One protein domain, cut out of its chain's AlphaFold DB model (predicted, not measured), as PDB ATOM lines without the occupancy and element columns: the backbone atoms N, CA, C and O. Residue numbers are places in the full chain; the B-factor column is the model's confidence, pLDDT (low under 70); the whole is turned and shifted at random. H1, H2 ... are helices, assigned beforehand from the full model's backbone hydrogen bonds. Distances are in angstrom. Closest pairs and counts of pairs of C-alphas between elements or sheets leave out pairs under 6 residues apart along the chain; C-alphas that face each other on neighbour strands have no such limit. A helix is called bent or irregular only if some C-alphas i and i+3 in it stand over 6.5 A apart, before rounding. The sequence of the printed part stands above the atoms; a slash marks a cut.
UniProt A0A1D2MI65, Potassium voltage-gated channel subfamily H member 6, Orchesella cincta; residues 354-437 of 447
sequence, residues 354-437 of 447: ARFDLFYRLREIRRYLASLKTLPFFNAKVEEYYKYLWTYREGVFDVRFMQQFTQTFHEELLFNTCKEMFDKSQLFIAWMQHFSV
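What this domain is: This is residues 354 to 437 of the 447 residues of the protein "Potassium voltage-gated channel subfamily H member 6" of Orchesella cincta (UniProt A0A1D2MI65). A helical hairpin, H1 and H2 side by side, makes one end of an extended chain; a long link with no named element leads away from it to H3 and H4, which meet near their ends in a corner, like an L, at the other end. The two halves are apart, so that the shape is a hairpin and an L joined by a strap rather than one packed core. The printed part has 84 residues with four named helices, in the order H1, H2, H3, H4, and no named strand; the class is all helix. The whole is extended, with a radius of gyration of the C-alphas of 19.4 A, and elongated, spanning 56 by 31 by 22 A.

How they stand to each other: H1, residues 354 to 371, and H2, residues 376 to 393, form a helical hairpin. They touch, H1 with residues 362 to 369 alone and H2 with residues 379 to 386 alone; the closest C-alphas, those of Leu 369 and Asn 379, are 7.0 A apart. Their lines stand at a shallow tilt of 17 degrees, and they run opposite ways. H3, residues 407 to 424, is apart from both H1 and H2. H4, residues 426 to 437, is apart from both as well. H3 and H4 touch only at the corner by their link, and only just, with 3 pairs of C-alphas within 8 A; the closest are those of Phe 422 and Phe 428, 6.2 A apart. Their lines are only just about perpendicular, at 73 degrees. In H1, H2 and H4 every O i to N i+4 pair is within hydrogen-bond range; in H3 it is 12 of 14.

Where its parts are: H1 begins at C-alpha 354, at (70.417, 239.155, 185.384), and is 26.2 A long from first to last C-alpha. H2 is 25.8 A long and ends at C-alpha 393, at (80.625, 242.174, 186.876). H3 is 25.9 A long; it is irregular, with C-alphas 417 and 420 7.2 A apart, and has a kink of 44 degrees near residue 418. H4 is 16.9 A long and ends at C-alpha 437, at (108.633, 271.760, 178.898).

The domain as a whole: The two C-alphas farthest apart, those of Ser 371 and Val 437, are 56.4 A from each other. The printed part has no cut. The links H1 to H2 and H3 to H4 are tight; the link H2 to H3, residues 394 to 406, is long. Residues 403 to 409, of which 407 to 409 belong to H3, stand free, as do residues 411 to 437. The mean pLDDT of the printed part is 82.6, and it is under 70 at residues 395 to 401 and 436 to 437.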
ATOM      1  N   ALA A 354      69.049 238.926 185.857       76.88
ATOM      2  CA  ALA A 354      70.417 239.155 185.384       76.88
ATOM      3  C   ALA A 354      71.099 237.869 184.875       76.88
ATOM      4  O   ALA A 354      71.875 237.910 183.917       76.88
ATOM      5  N   ARG A 355      70.814 236.721 185.505       78.81
ATOM      6  CA  ARG A 355      71.315 235.413 185.058       78.81
ATOM      7  C   ARG A 355      70.601 234.970 183.794       78.81
ATOM      8  O   ARG A 355      71.264 234.528 182.859       78.81
ATOM      9  N   PHE A 356      69.280 235.118 183.754       80.62
ATOM     10  CA  PHE A 356      68.459 234.778 182.599       80.62
ATOM     11  C   PHE A 356      68.921 235.539 181.348       80.62
ATOM     12  O   PHE A 356      69.156 234.925 180.307       80.62
ATOM     13  N   ASP A 357      69.188 236.841 181.479       82.12
ATOM     14  CA  ASP A 357      69.753 237.673 180.411       82.12
ATOM     15  C   ASP A 357      71.112 237.161 179.912       82.12
ATOM     16  O   ASP A 357      71.369 237.136 178.703       82.12
ATOM     17  N   LEU A 358      72.002 236.737 180.817       83.75
ATOM     18  CA  LEU A 358      73.288 236.151 180.438       83.75
ATOM     19  C   LEU A 358      73.101 234.840 179.670       83.75
ATOM     20  O   LEU A 358      73.719 234.656 178.618       83.75
ATOM     21  N   PHE A 359      72.275 233.932 180.189       83.94
ATOM     22  CA  PHE A 359      71.998 232.648 179.545       83.94
ATOM     23  C   PHE A 359      71.399 232.844 178.155       83.94
ATOM     24  O   PHE A 359      71.834 232.201 177.196       83.94
ATOM     25  N   TYR A 360      70.464 233.784 178.024       87.25
ATOM     26  CA  TYR A 360      69.852 234.131 176.753       87.25
ATOM     27  C   TYR A 360      70.895 234.628 175.737       87.25
ATOM     28  O   TYR A 360      70.959 234.111 174.620       87.25
ATOM     29  N   ARG A 361      71.792 235.541 176.138       84.88
ATOM     30  CA  ARG A 361      72.885 236.036 175.274       84.88
ATOM     31  C   ARG A 361      73.880 234.945 174.896       84.88
ATOM     32  O   ARG A 361      74.278 234.850 173.739       84.88
ATOM     33  N   LEU A 362      74.280 234.104 175.848       87.69
ATOM     34  CA  LEU A 362      75.161 232.964 175.578       87.69
ATOM     35  C   LEU A 362      74.537 232.009 174.561       87.69
ATOM     36  O   LEU A 362      75.235 231.515 173.677       87.69
ATOM     37  N   ARG A 363      73.223 231.783 174.643       88.88
ATOM     38  CA  ARG A 363      72.482 230.973 173.672       88.88
ATOM     39  C   ARG A 363      72.501 231.595 172.276       88.88
ATOM     40  O   ARG A 363      72.751 230.877 171.310       88.88
ATOM     41  N   GLU A 364      72.283 232.902 172.154       89.44
ATOM     42  CA  GLU A 364      72.374 233.609 170.866       89.44
ATOM     43  C   GLU A 364      73.778 233.524 170.261       89.44
ATOM     44  O   GLU A 364      73.933 233.187 169.088       89.44
ATOM     45  N   ILE A 365      74.806 233.745 171.081       89.19
ATOM     46  CA  ILE A 365      76.206 233.651 170.657       89.19
ATOM     47  C   ILE A 365      76.535 232.232 170.198       89.19
ATOM     48  O   ILE A 365      77.130 232.060 169.137       89.19
ATOM     49  N   ARG A 366      76.110 231.205 170.942       87.69
ATOM     50  CA  ARG A 366      76.289 229.800 170.541       87.69
ATOM     51  C   ARG A 366      75.621 229.507 169.199       87.69
ATOM     52  O   ARG A 366      76.248 228.888 168.345       87.69
ATOM     53  N   ARG A 367      74.389 229.983 168.983       89.81
ATOM     54  CA  ARG A 367      73.675 229.822 167.702       89.81
ATOM     55  C   ARG A 367      74.414 230.505 166.549       89.81
ATOM     56  O   ARG A 367      74.548 229.912 165.481       89.81
ATOM     57  N   TYR A 368      74.936 231.709 166.770       90.12
ATOM     58  CA  TYR A 368      75.729 232.436 165.776       90.12
ATOM     59  C   TYR A 368      77.068 231.748 165.467       90.12
ATOM     60  O   TYR A 368      77.467 231.615 164.316       90.12
ATOM     61  N   LEU A 369      77.762 231.244 166.485       88.69
ATOM     62  CA  LEU A 369      79.021 230.525 166.297       88.69
ATOM     63  C   LEU A 369      78.824 229.174 165.598       88.69
ATOM     64  O   LEU A 369      79.674 228.769 164.798       88.69
ATOM     65  N   ALA A 370      77.698 228.505 165.863       87.38
ATOM     66  CA  ALA A 370      77.306 227.276 165.187       87.38
ATOM     67  C   ALA A 370      76.996 227.513 163.701       87.38
ATOM     68  O   ALA A 370      77.430 226.722 162.862       87.38
ATOM     69  N   SER A 371      76.320 228.615 163.350       90.56
ATOM     70  CA  SER A 371      76.043 228.945 161.942       90.56
ATOM     71  C   SER A 371      77.321 229.223 161.141       90.56
ATOM     72  O   SER A 371      77.397 228.888 159.960       90.56
ATOM     73  N   LEU A 372      78.357 229.745 161.801       89.31
ATOM     74  CA  LEU A 372      79.680 229.976 161.222       89.31
ATOM     75  C   LEU A 372      80.577 228.724 161.165       89.31
ATOM     76  O   LEU A 372      81.687 228.815 160.644       89.31
ATOM     77  N   LYS A 373      80.135 227.568 161.690       88.44
ATOM     78  CA  LYS A 373      80.930 226.321 161.787       88.44
ATOM     79  C   LYS A 373      82.323 226.541 162.394       88.44
ATOM     80  O   LYS A 373      83.336 226.049 161.898       88.44
ATOM     81  N   THR A 374      82.375 227.322 163.465       83.94
ATOM     82  CA  THR A 374      83.620 227.649 164.169       83.94
ATOM     83  C   THR A 374      84.249 226.431 164.853       83.94
ATOM     84  O   THR A 374      83.572 225.469 165.214       83.94
ATOM     85  N   LEU A 375      85.570 226.482 165.052       85.00
ATOM     86  CA  LEU A 375      86.314 225.454 165.782       85.00
ATOM     87  C   LEU A 375      85.818 225.356 167.240       85.00
ATOM     88  O   LEU A 375      85.658 226.390 167.895       85.00
ATOM     89  N   PRO A 376      85.670 224.143 167.804       82.75
ATOM     90  CA  PRO A 376      85.144 223.948 169.159       82.75
ATOM     91  C   PRO A 376      85.985 224.645 170.240       82.75
ATOM     92  O   PRO A 376      85.441 225.155 171.217       82.75
ATOM     93  N   PHE A 377      87.300 224.761 170.029       86.94
ATOM     94  CA  PHE A 377      88.198 225.512 170.911       86.94
ATOM     95  C   PHE A 377      87.817 226.997 171.033       86.94
ATOM     96  O   PHE A 377      87.868 227.572 172.120       86.94
ATOM     97  N   PHE A 378      87.406 227.626 169.930       86.38
ATOM     98  CA  PHE A 378      87.015 229.034 169.937       86.38
ATOM     99  C   PHE A 378      85.708 229.240 170.711       86.38
ATOM    100  O   PHE A 378      85.600 230.180 171.496       86.38
ATOM    101  N   ASN A 379      84.760 228.312 170.573       86.75
ATOM    102  CA  ASN A 379      83.486 228.348 171.295       86.75
ATOM    103  C   ASN A 379      83.689 228.227 172.807       86.75
ATOM    104  O   ASN A 379      83.114 229.008 173.565       86.75
ATOM    105  N   ALA A 380      84.571 227.318 173.233       87.75
ATOM    106  CA  ALA A 380      84.947 227.179 174.637       87.75
ATOM    107  C   ALA A 380      85.572 228.470 175.192       87.75
ATOM    108  O   ALA A 380      85.195 228.924 176.271       87.75
ATOM    109  N   LYS A 381      86.459 229.115 174.422       91.00
ATOM    110  CA  LYS A 381      87.102 230.376 174.817       91.00
ATOM    111  C   LYS A 381      86.107 231.534 174.947       91.00
ATOM    112  O   LYS A 381      86.227 232.351 175.860       91.00
ATOM    113  N   VAL A 382      85.121 231.616 174.052       89.50
ATOM    114  CA  VAL A 382      84.049 232.619 174.142       89.50
ATOM    115  C   VAL A 382      83.197 232.377 175.386       89.50
ATOM    116  O   VAL A 382      82.921 233.311 176.134       89.50
ATOM    117  N   GLU A 383      82.821 231.131 175.663       86.75
ATOM    118  CA  GLU A 383      82.035 230.801 176.852       86.75
ATOM    119  C   GLU A 383      82.790 231.097 178.157       86.75
ATOM    120  O   GLU A 383      82.222 231.679 179.085       86.75
ATOM    121  N   GLU A 384      84.078 230.755 178.219       89.50
ATOM    122  CA  GLU A 384      84.949 231.063 179.355       89.50
ATOM    123  C   GLU A 384      85.042 232.573 179.602       89.50
ATOM    124  O   GLU A 384      84.919 233.027 180.741       89.50
ATOM    125  N   TYR A 385      85.162 233.369 178.536       88.88
ATOM    126  CA  TYR A 385      85.161 234.826 178.634       88.88
ATOM    127  C   TYR A 385      83.871 235.366 179.273       88.88
ATOM    128  O   TYR A 385      83.938 236.199 180.179       88.88
ATOM    129  N   TYR A 386      82.697 234.875 178.868       85.62
ATOM    130  CA  TYR A 386      81.422 235.310 179.454       85.62
ATOM    131  C   TYR A 386      81.231 234.827 180.900       85.62
ATOM    132  O   TYR A 386      80.705 235.585 181.721       85.62
ATOM    133  N   LYS A 387      81.710 233.625 181.251       85.81
ATOM    134  CA  LYS A 387      81.738 233.134 182.646       85.81
ATOM    135  C   LYS A 387      82.636 233.999 183.535       85.81
ATOM    136  O   LYS A 387      82.253 234.360 184.652       85.81
ATOM    137  N   TYR A 388      83.807 234.380 183.030       87.44
ATOM    138  CA  TYR A 388      84.695 235.316 183.716       87.44
ATOM    139  C   TYR A 388      84.021 236.679 183.910       87.44
ATOM    140  O   TYR A 388      84.027 237.232 185.011       87.44
ATOM    141  N   LEU A 389      83.369 237.198 182.865       84.62
ATOM    142  CA  LEU A 389      82.693 238.492 182.923       84.62
ATOM    143  C   LEU A 389      81.537 238.498 183.935       84.62
ATOM    144  O   LEU A 389      81.362 239.490 184.640       84.62
ATOM    145  N   TRP A 390      80.799 237.389 184.052       83.94
ATOM    146  CA  TRP A 390      79.776 237.198 185.083       83.94
ATOM    147  C   TRP A 390      80.364 237.248 186.495       83.94
ATOM    148  O   TRP A 390      79.855 237.968 187.346       83.94
ATOM    149  N   THR A 391      81.471 236.541 186.725       85.31
ATOM    150  CA  THR A 391      82.139 236.497 188.038       85.31
ATOM    151  C   THR A 391      82.682 237.867 188.450       85.31
ATOM    152  O   THR A 391      82.699 238.201 189.630       85.31
ATOM    153  N   TYR A 392      83.123 238.676 187.481       82.50
ATOM    154  CA  TYR A 392      83.717 239.988 187.742       82.50
ATOM    155  C   TYR A 392      82.695 241.137 187.806       82.50
ATOM    156  O   TYR A 392      82.910 242.103 188.536       82.50
ATOM    157  N   ARG A 393      81.607 241.077 187.021       78.88
ATOM    158  CA  ARG A 393      80.625 242.174 186.876       78.88
ATOM    159  C   ARG A 393      79.211 241.844 187.364       78.88
ATOM    160  O   ARG A 393      78.346 242.705 187.244       78.88
ATOM    161  N   GLU A 394      78.963 240.623 187.843       74.81
ATOM    162  CA  GLU A 394      77.667 240.149 188.369       74.81
ATOM    163  C   GLU A 394      76.465 240.448 187.447       74.81
ATOM    164  O   GLU A 394      75.370 240.763 187.902       74.81
ATOM    165  N   GLY A 395      76.664 240.382 186.127       65.38
ATOM    166  CA  GLY A 395      75.590 240.597 185.148       65.38
ATOM    167  C   GLY A 395      75.467 242.010 184.580       65.38
ATOM    168  O   GLY A 395      74.605 242.257 183.738       65.38
ATOM    169  N   VAL A 396      76.348 242.942 184.953       68.12
ATOM    170  CA  VAL A 396      76.374 244.290 184.360       68.12
ATOM    171  C   VAL A 396      77.196 244.283 183.064       68.12
ATOM    172  O   VAL A 396      78.405 244.534 183.051       68.12
ATOM    173  N   PHE A 397      76.534 243.965 181.951       62.38
ATOM    174  CA  PHE A 397      77.167 243.893 180.626       62.38
ATOM    175  C   PHE A 397      77.191 245.230 179.886       62.38
ATOM    176  O   PHE A 397      78.152 245.521 179.180       62.38
ATOM    177  N   ASP A 398      76.141 246.028 180.046       63.31
ATOM    178  CA  ASP A 398      75.959 247.284 179.331       63.31
ATOM    179  C   ASP A 398      75.388 248.319 180.293       63.31
ATOM    180  O   ASP A 398      74.293 248.162 180.841       63.31
ATOM    181  N   VAL A 399      76.160 249.368 180.542       66.62
ATOM    182  CA  VAL A 399      75.785 250.414 181.484       66.62
ATOM    183  C   VAL A 399      74.962 251.447 180.721       66.62
ATOM    184  O   VAL A 399      75.376 252.588 180.568       66.62
ATOM    185  N   ARG A 400      73.795 251.051 180.194       66.31
ATOM    186  CA  ARG A 400      72.942 251.938 179.374       66.31
ATOM    187  C   ARG A 400      72.569 253.231 180.094       66.31
ATOM    188  O   ARG A 400      72.398 254.263 179.455       66.31
ATOM    189  N   PHE A 401      72.500 253.200 181.426       69.88
ATOM    190  CA  PHE A 401      72.281 254.406 182.217       69.88
ATOM    191  C   PHE A 401      73.442 255.402 182.128       69.88
ATOM    192  O   PHE A 401      73.205 256.587 182.322       69.88
ATOM    193  N   MET A 402      74.672 254.964 181.815       70.38
ATOM    194  CA  MET A 402      75.781 255.892 181.581       70.38
ATOM    195  C   MET A 402      75.392 256.851 180.470       70.38
ATOM    196  O   MET A 402      75.407 258.045 180.698       70.38
ATOM    197  N   GLN A 403      74.859 256.368 179.345       75.94
ATOM    198  CA  GLN A 403      74.442 257.219 178.220       75.94
ATOM    199  C   GLN A 403      73.414 258.310 178.590       75.94
ATOM    200  O   GLN A 403      73.244 259.261 177.835       75.94
ATOM    201  N   GLN A 404      72.747 258.204 179.745       78.75
ATOM    202  CA  GLN A 404      71.810 259.209 180.256       78.75
ATOM    203  C   GLN A 404      72.494 260.353 181.028       78.75
ATOM    204  O   GLN A 404      71.850 261.361 181.319       78.75
ATOM    205  N   PHE A 405      73.773 260.224 181.388       81.69
ATOM    206  CA  PHE A 405      74.523 261.285 182.052       81.69
ATOM    207  C   PHE A 405      74.957 262.382 181.079       81.69
ATOM    208  O   PHE A 405      75.368 262.122 179.946       81.69
ATOM    209  N   THR A 406      74.942 263.630 181.557       87.81
ATOM    210  CA  THR A 406      75.538 264.762 180.841       87.81
ATOM    211  C   THR A 406      77.014 264.488 180.566       87.81
ATOM    212  O   THR A 406      77.721 263.924 181.403       87.81
ATOM    213  N   GLN A 407      77.502 264.929 179.408       83.50
ATOM    214  CA  GLN A 407      78.879 264.700 178.972       83.50
ATOM    215  C   GLN A 407      79.939 265.184 179.980       83.50
ATOM    216  O   GLN A 407      80.920 264.489 180.218       83.50
ATOM    217  N   THR A 408      79.691 266.291 180.682       87.88
ATOM    218  CA  THR A 408      80.569 266.781 181.759       87.88
ATOM    219  C   THR A 408      80.700 265.806 182.930       87.88
ATOM    220  O   THR A 408      81.789 265.620 183.466       87.88
ATOM    221  N   PHE A 409      79.610 265.137 183.316       86.81
ATOM    222  CA  PHE A 409      79.634 264.152 184.400       86.81
ATOM    223  C   PHE A 409      80.353 262.864 183.981       86.81
ATOM    224  O   PHE A 409      81.052 262.254 184.788       86.81
ATOM    225  N   HIS A 410      80.231 262.471 182.709       86.06
ATOM    226  CA  HIS A 410      81.005 261.362 182.153       86.06
ATOM    227  C   HIS A 410      82.506 261.606 182.230       86.06
ATOM    228  O   HIS A 410      83.246 260.727 182.667       86.06
ATOM    229  N   GLU A 411      82.950 262.791 181.816       86.31
ATOM    230  CA  GLU A 411      84.361 263.171 181.827       86.31
ATOM    231  C   GLU A 411      84.921 263.197 183.250       86.31
ATOM    232  O   GLU A 411      85.994 262.649 183.500       86.31
ATOM    233  N   GLU A 412      84.168 263.744 184.208       89.19
ATOM    234  CA  GLU A 412      84.564 263.765 185.618       89.19
ATOM    235  C   GLU A 412      84.651 262.349 186.216       89.19
ATOM    236  O   GLU A 412      85.624 262.015 186.898       89.19
ATOM    237  N   LEU A 413      83.671 261.485 185.925       87.06
ATOM    238  CA  LEU A 413      83.657 260.099 186.393       87.06
ATOM    239  C   LEU A 413      84.812 259.283 185.795       87.06
ATOM    240  O   LEU A 413      85.487 258.549 186.523       87.06
ATOM    241  N   LEU A 414      85.055 259.422 184.489       86.06
ATOM    242  CA  LEU A 414      86.169 258.776 183.792       86.06
ATOM    243  C   LEU A 414      87.508 259.259 184.340       86.06
ATOM    244  O   LEU A 414      88.362 258.432 184.662       86.06
ATOM    245  N   PHE A 415      87.677 260.573 184.503       87.75
ATOM    246  CA  PHE A 415      88.889 261.142 185.078       87.75
ATOM    247  C   PHE A 415      89.133 260.578 186.475       87.75
ATOM    248  O   PHE A 415      90.217 260.072 186.741       87.75
ATOM    249  N   ASN A 416      88.125 260.582 187.348       88.81
ATOM    250  CA  ASN A 416      88.279 260.101 188.719       88.81
ATOM    251  C   ASN A 416      88.574 258.591 188.788       88.81
ATOM    252  O   ASN A 416      89.407 258.163 189.583       88.81
ATOM    253  N   THR A 417      87.944 257.788 187.925       86.75
ATOM    254  CA  THR A 417      88.167 256.332 187.874       86.75
ATOM    255  C   THR A 417      89.554 255.991 187.324       86.75
ATOM    256  O   THR A 417      90.225 255.095 187.834       86.75
ATOM    257  N   CYS A 418      90.015 256.715 186.303       87.62
ATOM    258  CA  CYS A 418      91.292 256.448 185.644       87.62
ATOM    259  C   CYS A 418      92.485 257.171 186.286       87.62
ATOM    260  O   CYS A 418      93.624 256.789 186.018       87.62
ATOM    261  N   LYS A 419      92.262 258.180 187.142       87.88
ATOM    262  CA  LYS A 419      93.312 259.011 187.754       87.88
ATOM    263  C   LYS A 419      94.427 258.183 188.385       87.88
ATOM    264  O   LYS A 419      95.596 258.407 188.101       87.88
ATOM    265  N   GLU A 420      94.070 257.178 189.181       86.00
ATOM    266  CA  GLU A 420      95.058 256.340 189.865       86.00
ATOM    267  C   GLU A 420      95.878 255.470 188.893       86.00
ATOM    268  O   GLU A 420      97.037 255.157 189.169       86.00
ATOM    269  N   MET A 421      95.305 255.090 187.745       84.19
ATOM    270  CA  MET A 421      96.037 254.378 186.693       84.19
ATOM    271  C   MET A 421      96.995 255.313 185.948       84.19
ATOM    272  O   MET A 421      98.128 254.924 185.666       84.19
ATOM    273  N   PHE A 422      96.568 256.549 185.669       85.56
ATOM    274  CA  PHE A 422      97.411 257.558 185.025       85.56
ATOM    275  C   PHE A 422      98.574 257.997 185.918       85.56
ATOM    276  O   PHE A 422      99.706 258.049 185.440       85.56
ATOM    277  N   ASP A 423      98.332 258.198 187.214       83.31
ATOM    278  CA  ASP A 423      99.360 258.586 188.191       83.31
ATOM    279  C   ASP A 423     100.443 257.505 188.378       83.31
ATOM    280  O   ASP A 423     101.562 257.803 188.787       83.31
ATOM    281  N   LYS A 424     100.128 256.237 188.081       86.19
ATOM    282  CA  LYS A 424     101.071 255.107 188.163       86.19
ATOM    283  C   LYS A 424     101.740 254.772 186.829       86.19
ATOM    284  O   LYS A 424     102.691 253.989 186.807       86.19
ATOM    285  N   SER A 425     101.252 255.325 185.721       89.44
ATOM    286  CA  SER A 425     101.769 255.029 184.387       89.44
ATOM    287  C   SER A 425     103.034 255.837 184.102       89.44
ATOM    288  O   SER A 425     102.996 257.061 183.979       89.44
ATOM    289  N   GLN A 426     104.165 255.149 183.932       82.62
ATOM    290  CA  GLN A 426     105.441 255.793 183.592       82.62
ATOM    291  C   GLN A 426     105.386 256.530 182.250       82.62
ATOM    292  O   GLN A 426     105.962 257.607 182.114       82.62
ATOM    293  N   LEU A 427     104.640 255.988 181.281       84.38
ATOM    294  CA  LEU A 427     104.434 256.626 179.980       84.38
ATOM    295  C   LEU A 427     103.701 257.964 180.118       84.38
ATOM    296  O   LEU A 427     104.066 258.935 179.461       84.38
ATOM    297  N   PHE A 428     102.698 258.035 180.996       83.81
ATOM    298  CA  PHE A 428     101.917 259.255 181.188       83.81
ATOM    299  C   PHE A 428     102.704 260.337 181.941       83.81
ATOM    300  O   PHE A 428     102.641 261.511 181.578       83.81
ATOM    301  N   ILE A 429     103.511 259.946 182.933       81.31
ATOM    302  CA  ILE A 429     104.406 260.861 183.659       81.31
ATOM    303  C   ILE A 429     105.464 261.448 182.717       81.31
ATOM    304  O   ILE A 429     105.653 262.665 182.691       81.31
ATOM    305  N   ALA A 430     106.117 260.601 181.915       82.00
ATOM    306  CA  ALA A 430     107.117 261.037 180.941       82.00
ATOM    307  C   ALA A 430     106.509 261.985 179.895       82.00
ATOM    308  O   ALA A 430     107.095 263.017 179.558       82.00
ATOM    309  N   TRP A 431     105.297 261.678 179.428       84.38
ATOM    310  CA  TRP A 431     104.567 262.539 178.507       84.38
ATOM    311  C   TRP A 431     104.209 263.897 179.131       84.38
ATOM    312  O   TRP A 431     104.466 264.928 178.507       84.38
ATOM    313  N   MET A 432     103.699 263.939 180.369       77.56
ATOM    314  CA  MET A 432     103.389 265.202 181.058       77.56
ATOM    315  C   MET A 432     104.627 266.079 181.273       77.56
ATOM    316  O   MET A 432     104.554 267.295 181.094       77.56
ATOM    317  N   GLN A 433     105.771 265.482 181.614       74.12
ATOM    318  CA  GLN A 433     107.032 266.214 181.760       74.12
ATOM    319  C   GLN A 433     107.460 266.853 180.433       74.12
ATOM    320  O   GLN A 433     107.785 268.038 180.395       74.12
ATOM    321  N   HIS A 434     107.375 266.109 179.329       73.19
ATOM    322  CA  HIS A 434     107.688 266.635 178.000       73.19
ATOM    323  C   HIS A 434     106.694 267.723 177.547       73.19
ATOM    324  O   HIS A 434     107.085 268.716 176.932       73.19
ATOM    325  N   PHE A 435     105.405 267.577 177.868       71.69
ATOM    326  CA  PHE A 435     104.374 268.561 177.525       71.69
ATOM    327  C   PHE A 435     104.537 269.877 178.308       71.69
ATOM    328  O   PHE A 435     104.412 270.955 177.728       71.69
ATOM    329  N   SER A 436     104.898 269.800 179.595       60.38
ATOM    330  CA  SER A 436     105.196 270.967 180.444       60.38
ATOM    331  C   SER A 436     106.402 271.768 179.947       60.38
ATOM    332  O   SER A 436     106.394 272.996 180.002       60.38
ATOM    333  N   VAL A 437     107.444 271.093 179.456       61.06
ATOM    334  CA  VAL A 437     108.633 271.760 178.898       61.06
ATOM    335  C   VAL A 437     108.286 272.481 177.591       61.06
ATOM    336  O   VAL A 437     108.753 273.593 177.337       61.06
TER     337      VAL A 437